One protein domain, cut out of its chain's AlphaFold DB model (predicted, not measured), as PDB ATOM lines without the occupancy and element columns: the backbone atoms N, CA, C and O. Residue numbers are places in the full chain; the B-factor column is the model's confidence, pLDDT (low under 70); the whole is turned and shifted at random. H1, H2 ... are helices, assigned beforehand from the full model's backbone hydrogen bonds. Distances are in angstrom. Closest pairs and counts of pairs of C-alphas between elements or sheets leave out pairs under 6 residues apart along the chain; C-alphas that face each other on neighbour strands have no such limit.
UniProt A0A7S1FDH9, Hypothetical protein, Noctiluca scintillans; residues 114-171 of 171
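Overview. This is residues 114 to 171 of the 171 residues of the protein "Hypothetical protein" of Noctiluca scintillans (UniProt A0A7S1FDH9). There is little regular structure here: two short helices, H1 and then H2, pack on each other at a steep angle, with a long loop, residues 128 to 146, between them. After H2 the end folds back past H1 and runs off as a tail to Val 171, which makes much of the length. The printed part has 58 residues, 17 of them in the two named helices, with no named strand; the class is all helix. It is compact, with a radius of gyration of the C-alphas of 11.6 A, yet elongated, spanning 40 by 21 by 17 A.

Arrangement. Start at Pro 114 and read on to H1, residues 120 to 127; a long link of 19 residues leads to H2, residues 147 to 155. Look at Cys 126 and Cys 153: their C-alphas, the closest of the two helices, are 5.6 A apart, and the helices touch. They run opposite ways at a steep tilt of 55 degrees. In H1 and H2 every O i to N i+4 pair is within hydrogen-bond range.

Along the chain. Find C-alpha 120 at (314.959, 264.208, 425.001); from there H1 runs 10.3 A to C-alpha 127. H2 runs 10.7 A from C-alpha 147 to C-alpha 155 at (325.556, 260.597, 412.538).

Size, cuts and confidence. The C-alphas of Thr 140 and Val 171, the two farthest apart, are 40.3 A apart. The printed part has no cut. Its mean pLDDT is 71.2; look for values under 70 at residues 114 to 118, 120, 157 and 163 to 171.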
ATOM      1  N   PRO A 114     311.612 257.744 426.244       46.09
ATOM      2  CA  PRO A 114     312.361 257.083 425.202       46.09
ATOM      3  C   PRO A 114     313.603 256.524 425.894       46.09
ATOM      4  O   PRO A 114     314.276 257.227 426.653       46.09
ATOM      5  N   LEU A 115     313.847 255.229 425.719       47.84
ATOM      6  CA  LEU A 115     315.013 254.534 426.254       47.84
ATOM      7  C   LEU A 115     316.253 255.419 426.090       47.84
ATOM      8  O   LEU A 115     316.365 256.059 425.051       47.84
ATOM      9  N   ALA A 116     317.138 255.451 427.093       54.56
ATOM     10  CA  ALA A 116     318.331 256.302 427.262       54.56
ATOM     11  C   ALA A 116     319.397 256.257 426.128       54.56
ATOM     12  O   ALA A 116     320.601 256.250 426.374       54.56
ATOM     13  N   GLN A 117     318.957 256.186 424.882       61.19
ATOM     14  CA  GLN A 117     319.697 256.102 423.643       61.19
ATOM     15  C   GLN A 117     319.986 257.503 423.118       61.19
ATOM     16  O   GLN A 117     321.078 257.725 422.625       61.19
ATOM     17  N   CYS A 118     319.070 258.464 423.264       68.94
ATOM     18  CA  CYS A 118     319.312 259.837 422.836       68.94
ATOM     19  C   CYS A 118     318.622 260.872 423.738       68.94
ATOM     20  O   CYS A 118     317.656 260.573 424.439       68.94
ATOM     21  N   GLU A 119     319.161 262.094 423.735       70.88
ATOM     22  CA  GLU A 119     318.660 263.245 424.499       70.88
ATOM     23  C   GLU A 119     317.189 263.552 424.181       70.88
ATOM     24  O   GLU A 119     316.766 263.445 423.034       70.88
ATOM     25  N   ALA A 120     316.406 264.002 425.167       68.81
ATOM     26  CA  ALA A 120     314.959 264.208 425.001       68.81
ATOM     27  C   ALA A 120     314.610 265.223 423.895       68.81
ATOM     28  O   ALA A 120     313.635 265.050 423.161       68.81
ATOM     29  N   VAL A 121     315.432 266.266 423.750       71.44
ATOM     30  CA  VAL A 121     315.292 267.261 422.676       71.44
ATOM     31  C   VAL A 121     315.615 266.639 421.318       71.44
ATOM     32  O   VAL A 121     314.890 266.865 420.349       71.44
ATOM     33  N   ALA A 122     316.659 265.807 421.256       74.62
ATOM     34  CA  ALA A 122     317.009 265.073 420.047       74.62
ATOM     35  C   ALA A 122     315.915 264.064 419.681       74.62
ATOM     36  O   ALA A 122     315.532 263.990 418.523       74.62
ATOM     37  N   TYR A 123     315.323 263.371 420.655       73.81
ATOM     38  CA  TYR A 123     314.223 262.439 420.427       73.81
ATOM     39  C   TYR A 123     312.995 263.125 419.814       73.81
ATOM     40  O   TYR A 123     312.457 262.653 418.813       73.81
ATOM     41  N   GLN A 124     312.579 264.274 420.356       75.75
ATOM     42  CA  GLN A 124     311.473 265.051 419.780       75.75
ATOM     43  C   GLN A 124     311.769 265.475 418.338       75.75
ATOM     44  O   GLN A 124     310.927 265.320 417.451       75.75
ATOM     45  N   TYR A 125     312.990 265.949 418.093       77.94
ATOM     46  CA  TYR A 125     313.427 266.350 416.761       77.94
ATOM     47  C   TYR A 125     313.487 265.181 415.771       77.94
ATOM     48  O   TYR A 125     313.035 265.298 414.639       77.94
ATOM     49  N   CYS A 126     314.005 264.036 416.196       81.56
ATOM     50  CA  CYS A 126     314.264 262.901 415.318       81.56
ATOM     51  C   CYS A 126     313.039 262.024 415.064       81.56
ATOM     52  O   CYS A 126     312.962 261.380 414.015       81.56
ATOM     53  N   CYS A 127     312.096 261.986 416.008       78.56
ATOM     54  CA  CYS A 127     311.015 261.007 415.995       78.56
ATOM     55  C   CYS A 127     309.617 261.615 415.865       78.56
ATOM     56  O   CYS A 127     308.680 260.883 415.547       78.56
ATOM     57  N   HIS A 128     309.424 262.905 416.154       74.38
ATOM     58  CA  HIS A 128     308.093 263.537 416.128       74.38
ATOM     59  C   HIS A 128     307.996 264.715 415.156       74.38
ATOM     60  O   HIS A 128     306.896 265.087 414.745       74.38
ATOM     61  N   LEU A 129     309.131 265.275 414.739       73.12
ATOM     62  CA  LEU A 129     309.187 266.316 413.724       73.12
ATOM     63  C   LEU A 129     309.335 265.695 412.328       73.12
ATOM     64  O   LEU A 129     310.408 265.265 411.913       73.12
ATOM     65  N   GLY A 130     308.234 265.683 411.575       72.75
ATOM     66  CA  GLY A 130     308.218 265.214 410.189       72.75
ATOM     67  C   GLY A 130     308.275 263.689 410.056       72.75
ATOM     68  O   GLY A 130     307.634 262.966 410.812       72.75
ATOM     69  N   VAL A 131     308.986 263.199 409.034       80.81
ATOM     70  CA  VAL A 131     309.178 261.756 408.816       80.81
ATOM     71  C   VAL A 131     310.299 261.276 409.741       80.81
ATOM     72  O   VAL A 131     311.401 261.814 409.629       80.81
ATOM     73  N   PRO A 132     310.059 260.292 410.627       82.06
ATOM     74  CA  PRO A 132     311.075 259.813 411.558       82.06
ATOM     75  C   PRO A 132     312.271 259.197 410.822       82.06
ATOM     76  O   PRO A 132     312.121 258.542 409.787       82.06
ATOM     77  N   CYS A 133     313.472 259.405 411.359       81.44
ATOM     78  CA  CYS A 133     314.692 258.836 410.791       81.44
ATOM     79  C   CYS A 133     314.842 257.355 411.162       81.44
ATOM     80  O   CYS A 133     314.849 257.011 412.341       81.44
ATOM     81  N   ASN A 134     315.056 256.478 410.175       82.75
ATOM     82  CA  ASN A 134     315.507 255.109 410.424       82.75
ATOM     83  C   ASN A 134     317.019 255.006 410.177       82.75
ATOM     84  O   ASN A 134     317.458 254.945 409.029       82.75
ATOM     85  N   CYS A 135     317.816 254.978 411.246       81.62
ATOM     86  CA  CYS A 135     319.281 254.961 411.155       81.62
ATOM     87  C   CYS A 135     319.878 253.612 410.702       81.62
ATOM     88  O   CYS A 135     321.090 253.506 410.527       81.62
ATOM     89  N   ILE A 136     319.049 252.579 410.498       81.38
ATOM     90  CA  ILE A 136     319.460 251.288 409.920       81.38
ATOM     91  C   ILE A 136     319.502 251.381 408.385       81.38
ATOM     92  O   ILE A 136     320.253 250.659 407.724       81.38
ATOM     93  N   LEU A 137     318.700 252.276 407.806       79.81
ATOM     94  CA  LEU A 137     318.647 252.523 406.369       79.81
ATOM     95  C   LEU A 137     319.580 253.670 405.984       79.81
ATOM     96  O   LEU A 137     319.816 254.587 406.758       79.81
ATOM     97  N   SER A 138     320.084 253.660 404.749       78.81
ATOM     98  CA  SER A 138     320.886 254.776 404.236       78.81
ATOM     99  C   SER A 138     320.064 256.065 404.137       78.81
ATOM    100  O   SER A 138     318.877 256.016 403.827       78.81
ATOM    101  N   GLN A 139     320.715 257.224 404.288       78.38
ATOM    102  CA  GLN A 139     320.106 258.562 404.162       78.38
ATOM    103  C   GLN A 139     319.250 258.746 402.895       78.38
ATOM    104  O   GLN A 139     318.280 259.493 402.898       78.38
ATOM    105  N   THR A 140     319.605 258.071 401.801       80.62
ATOM    106  CA  THR A 140     318.926 258.175 400.502       80.62
ATOM    107  C   THR A 140     317.800 257.158 400.301       80.62
ATOM    108  O   THR A 140     317.221 257.107 399.212       80.62
ATOM    109  N   ALA A 141     317.479 256.331 401.301       81.31
ATOM    110  CA  ALA A 141     316.384 255.377 401.189       81.31
ATOM    111  C   ALA A 141     315.030 256.101 401.082       81.31
ATOM    112  O   ALA A 141     314.787 257.142 401.691       81.31
ATOM    113  N   THR A 142     314.131 255.556 400.264       75.44
ATOM    114  CA  THR A 142     312.794 256.126 400.074       75.44
ATOM    115  C   THR A 142     312.010 256.088 401.383       75.44
ATOM    116  O   THR A 142     311.933 255.044 402.020       75.44
ATOM    117  N   GLY A 143     311.409 257.219 401.762       73.69
ATOM    118  CA  GLY A 143     310.691 257.348 403.032       73.69
ATOM    119  C   GLY A 143     311.583 257.686 404.230       73.69
ATOM    120  O   GLY A 143     311.090 257.652 405.349       73.69
ATOM    121  N   GLN A 144     312.859 258.025 404.010       81.75
ATOM    122  CA  GLN A 144     313.725 258.570 405.054       81.75
ATOM    123  C   GLN A 144     313.442 260.039 405.352       81.75
ATOM    124  O   GLN A 144     312.944 260.794 404.511       81.75
ATOM    125  N   CYS A 145     313.833 260.441 406.558       82.56
ATOM    126  CA  CYS A 145     313.887 261.831 406.972       82.56
ATOM    127  C   CYS A 145     314.843 262.669 406.096       82.56
ATOM    128  O   CYS A 145     315.686 262.146 405.362       82.56
ATOM    129  N   ALA A 146     314.712 263.997 406.168       80.38
ATOM    130  CA  ALA A 146     315.547 264.921 405.400       80.38
ATOM    131  C   ALA A 146     317.046 264.742 405.707       80.38
ATOM    132  O   ALA A 146     317.416 264.399 406.825       80.38
ATOM    133  N   ALA A 147     317.925 265.041 404.743       78.88
ATOM    134  CA  ALA A 147     319.368 264.804 404.874       78.88
ATOM    135  C   ALA A 147     320.003 265.484 406.104       78.88
ATOM    136  O   ALA A 147     320.817 264.872 406.790       78.88
ATOM    137  N   SER A 148     319.593 266.718 406.411       76.12
ATOM    138  CA  SER A 148     320.033 267.457 407.601       76.12
ATOM    139  C   SER A 148     319.527 266.840 408.907       76.12
ATOM    140  O   SER A 148     320.272 266.790 409.881       76.12
ATOM    141  N   ALA A 149     318.292 266.331 408.923       80.38
ATOM    142  CA  ALA A 149     317.744 265.619 410.073       80.38
ATOM    143  C   ALA A 149     318.440 264.264 410.261       80.38
ATOM    144  O   ALA A 149     318.817 263.924 411.372       80.38
ATOM    145  N   TYR A 150     318.703 263.532 409.176       78.50
ATOM    146  CA  TYR A 150     319.431 262.264 409.218       78.50
ATOM    147  C   TYR A 150     320.841 262.435 409.793       78.50
ATOM    148  O   TYR A 150     321.277 261.618 410.598       78.50
ATOM    149  N   ASP A 151     321.555 263.499 409.415       83.31
ATOM    150  CA  ASP A 151     322.888 263.767 409.962       83.31
ATOM    151  C   ASP A 151     322.837 264.001 411.476       83.31
ATOM    152  O   ASP A 151     323.555 263.355 412.238       83.31
ATOM    153  N   PHE A 152     321.896 264.832 411.920       80.56
ATOM    154  CA  PHE A 152     321.702 265.112 413.337       80.56
ATOM    155  C   PHE A 152     321.249 263.884 414.140       80.56
ATOM    156  O   PHE A 152     321.708 263.672 415.256       80.56
ATOM    157  N   CYS A 153     320.371 263.061 413.574       82.25
ATOM    158  CA  CYS A 153     319.731 261.955 414.280       82.25
ATOM    159  C   CYS A 153     320.502 260.637 414.220       82.25
ATOM    160  O   CYS A 153     320.319 259.794 415.094       82.25
ATOM    161  N   CYS A 154     321.329 260.438 413.192       81.19
ATOM    162  CA  CYS A 154     322.001 259.163 412.940       81.19
ATOM    163  C   CYS A 154     323.528 259.258 412.936       81.19
ATOM    164  O   CYS A 154     324.184 258.260 413.233       81.19
ATOM    165  N   ASN A 155     324.102 260.422 412.605       79.50
ATOM    166  CA  ASN A 155     325.556 260.597 412.538       79.50
ATOM    167  C   ASN A 155     326.128 261.348 413.752       79.50
ATOM    168  O   ASN A 155     327.329 261.244 414.012       79.50
ATOM    169  N   LEU A 156     325.301 262.086 414.502       74.25
ATOM    170  CA  LEU A 156     325.715 262.780 415.722       74.25
ATOM    171  C   LEU A 156     325.298 262.005 416.976       74.25
ATOM    172  O   LEU A 156     324.121 261.767 417.223       74.25
ATOM    173  N   GLY A 157     326.279 261.667 417.815       68.81
ATOM    174  CA  GLY A 157     326.034 261.000 419.094       68.81
ATOM    175  C   GLY A 157     325.481 259.580 418.940       68.81
ATOM    176  O   GLY A 157     325.878 258.842 418.039       68.81
ATOM    177  N   THR A 158     324.607 259.178 419.864       71.75
ATOM    178  CA  THR A 158     323.928 257.878 419.815       71.75
ATOM    179  C   THR A 158     322.584 258.050 419.097       71.75
ATOM    180  O   THR A 158     321.800 258.912 419.501       71.75
ATOM    181  N   PRO A 159     322.306 257.259 418.045       71.75
ATOM    182  CA  PRO A 159     321.088 257.408 417.261       71.75
ATOM    183  C   PRO A 159     319.833 257.091 418.076       71.75
ATOM    184  O   PRO A 159     319.826 256.165 418.890       71.75
ATOM    185  N   CYS A 160     318.763 257.844 417.823       73.75
ATOM    186  CA  CYS A 160     317.451 257.584 418.407       73.75
ATOM    187  C   CYS A 160     316.768 256.404 417.705       73.75
ATOM    188  O   CYS A 160     316.611 256.426 416.481       73.75
ATOM    189  N   ASP A 161     316.284 255.421 418.461       75.19
ATOM    190  CA  ASP A 161     315.345 254.433 417.931       75.19
ATOM    191  C   ASP A 161     313.915 254.988 418.012       75.19
ATOM    192  O   ASP A 161     313.268 254.985 419.060       75.19
ATOM    193  N   CYS A 162     313.437 255.532 416.893       74.00
ATOM    194  CA  CYS A 162     312.095 256.114 416.793       74.00
ATOM    195  C   CYS A 162     310.983 255.066 416.632       74.00
ATOM    196  O   CYS A 162     309.805 255.424 416.661       74.00
ATOM    197  N   ASP A 163     311.351 253.796 416.440       67.38
ATOM    198  CA  ASP A 163     310.426 252.667 416.315       67.38
ATOM    199  C   ASP A 163     310.268 251.902 417.634       67.38
ATOM    200  O   ASP A 163     309.507 250.936 417.687       67.38
ATOM    201  N   ALA A 164     310.919 252.361 418.715       57.62
ATOM    202  CA  ALA A 164     310.795 251.853 420.076       57.62
ATOM    203  C   ALA A 164     309.387 252.122 420.637       57.62
ATOM    204  O   ALA A 164     309.160 252.851 421.603       57.62
ATOM    205  N   SER A 165     308.403 251.496 420.009       47.16
ATOM    206  CA  SER A 165     307.013 251.440 420.394       47.16
ATOM    207  C   SER A 165     306.924 250.581 421.644       47.16
ATOM    208  O   SER A 165     306.772 249.371 421.530       47.16
ATOM    209  N   LEU A 166     307.059 251.198 422.824       51.69
ATOM    210  CA  LEU A 166     306.587 250.702 424.130       51.69
ATOM    211  C   LEU A 166     306.669 249.173 424.323       51.69
ATOM    212  O   LEU A 166     305.720 248.542 424.794       51.69
ATOM    213  N   LEU A 167     307.786 248.546 423.948       46.81
ATOM    214  CA  LEU A 167     307.898 247.097 424.017       46.81
ATOM    215  C   LEU A 167     308.434 246.694 425.391       46.81
ATOM    216  O   LEU A 167     309.634 246.618 425.635       46.81
ATOM    217  N   ASN A 168     307.450 246.372 426.236       46.12
ATOM    218  CA  ASN A 168     307.494 245.455 427.373       46.12
ATOM    219  C   ASN A 168     307.806 246.034 428.765       46.12
ATOM    220  O   ASN A 168     308.814 245.689 429.377       46.12
ATOM    221  N   VAL A 169     306.840 246.751 429.351       42.91
ATOM    222  CA  VAL A 169     306.620 246.657 430.807       42.91
ATOM    223  C   VAL A 169     305.532 245.610 431.050       42.91
ATOM    224  O   VAL A 169     304.367 245.930 431.267       42.91
ATOM    225  N   THR A 170     305.918 244.337 430.967       46.09
ATOM    226  CA  THR A 170     305.172 243.249 431.607       46.09
ATOM    227  C   THR A 170     306.067 242.682 432.699       46.09
ATOM    228  O   THR A 170     306.904 241.842 432.388       46.09
ATOM    229  N   VAL A 171     305.912 243.158 433.940       38.66
ATOM    230  CA  VAL A 171     305.974 242.346 435.172       38.66
ATOM    231  C   VAL A 171     305.158 243.037 436.259       38.66
ATOM    232  O   VAL A 171     305.391 244.246 436.472       38.66
TER     233      VAL A 171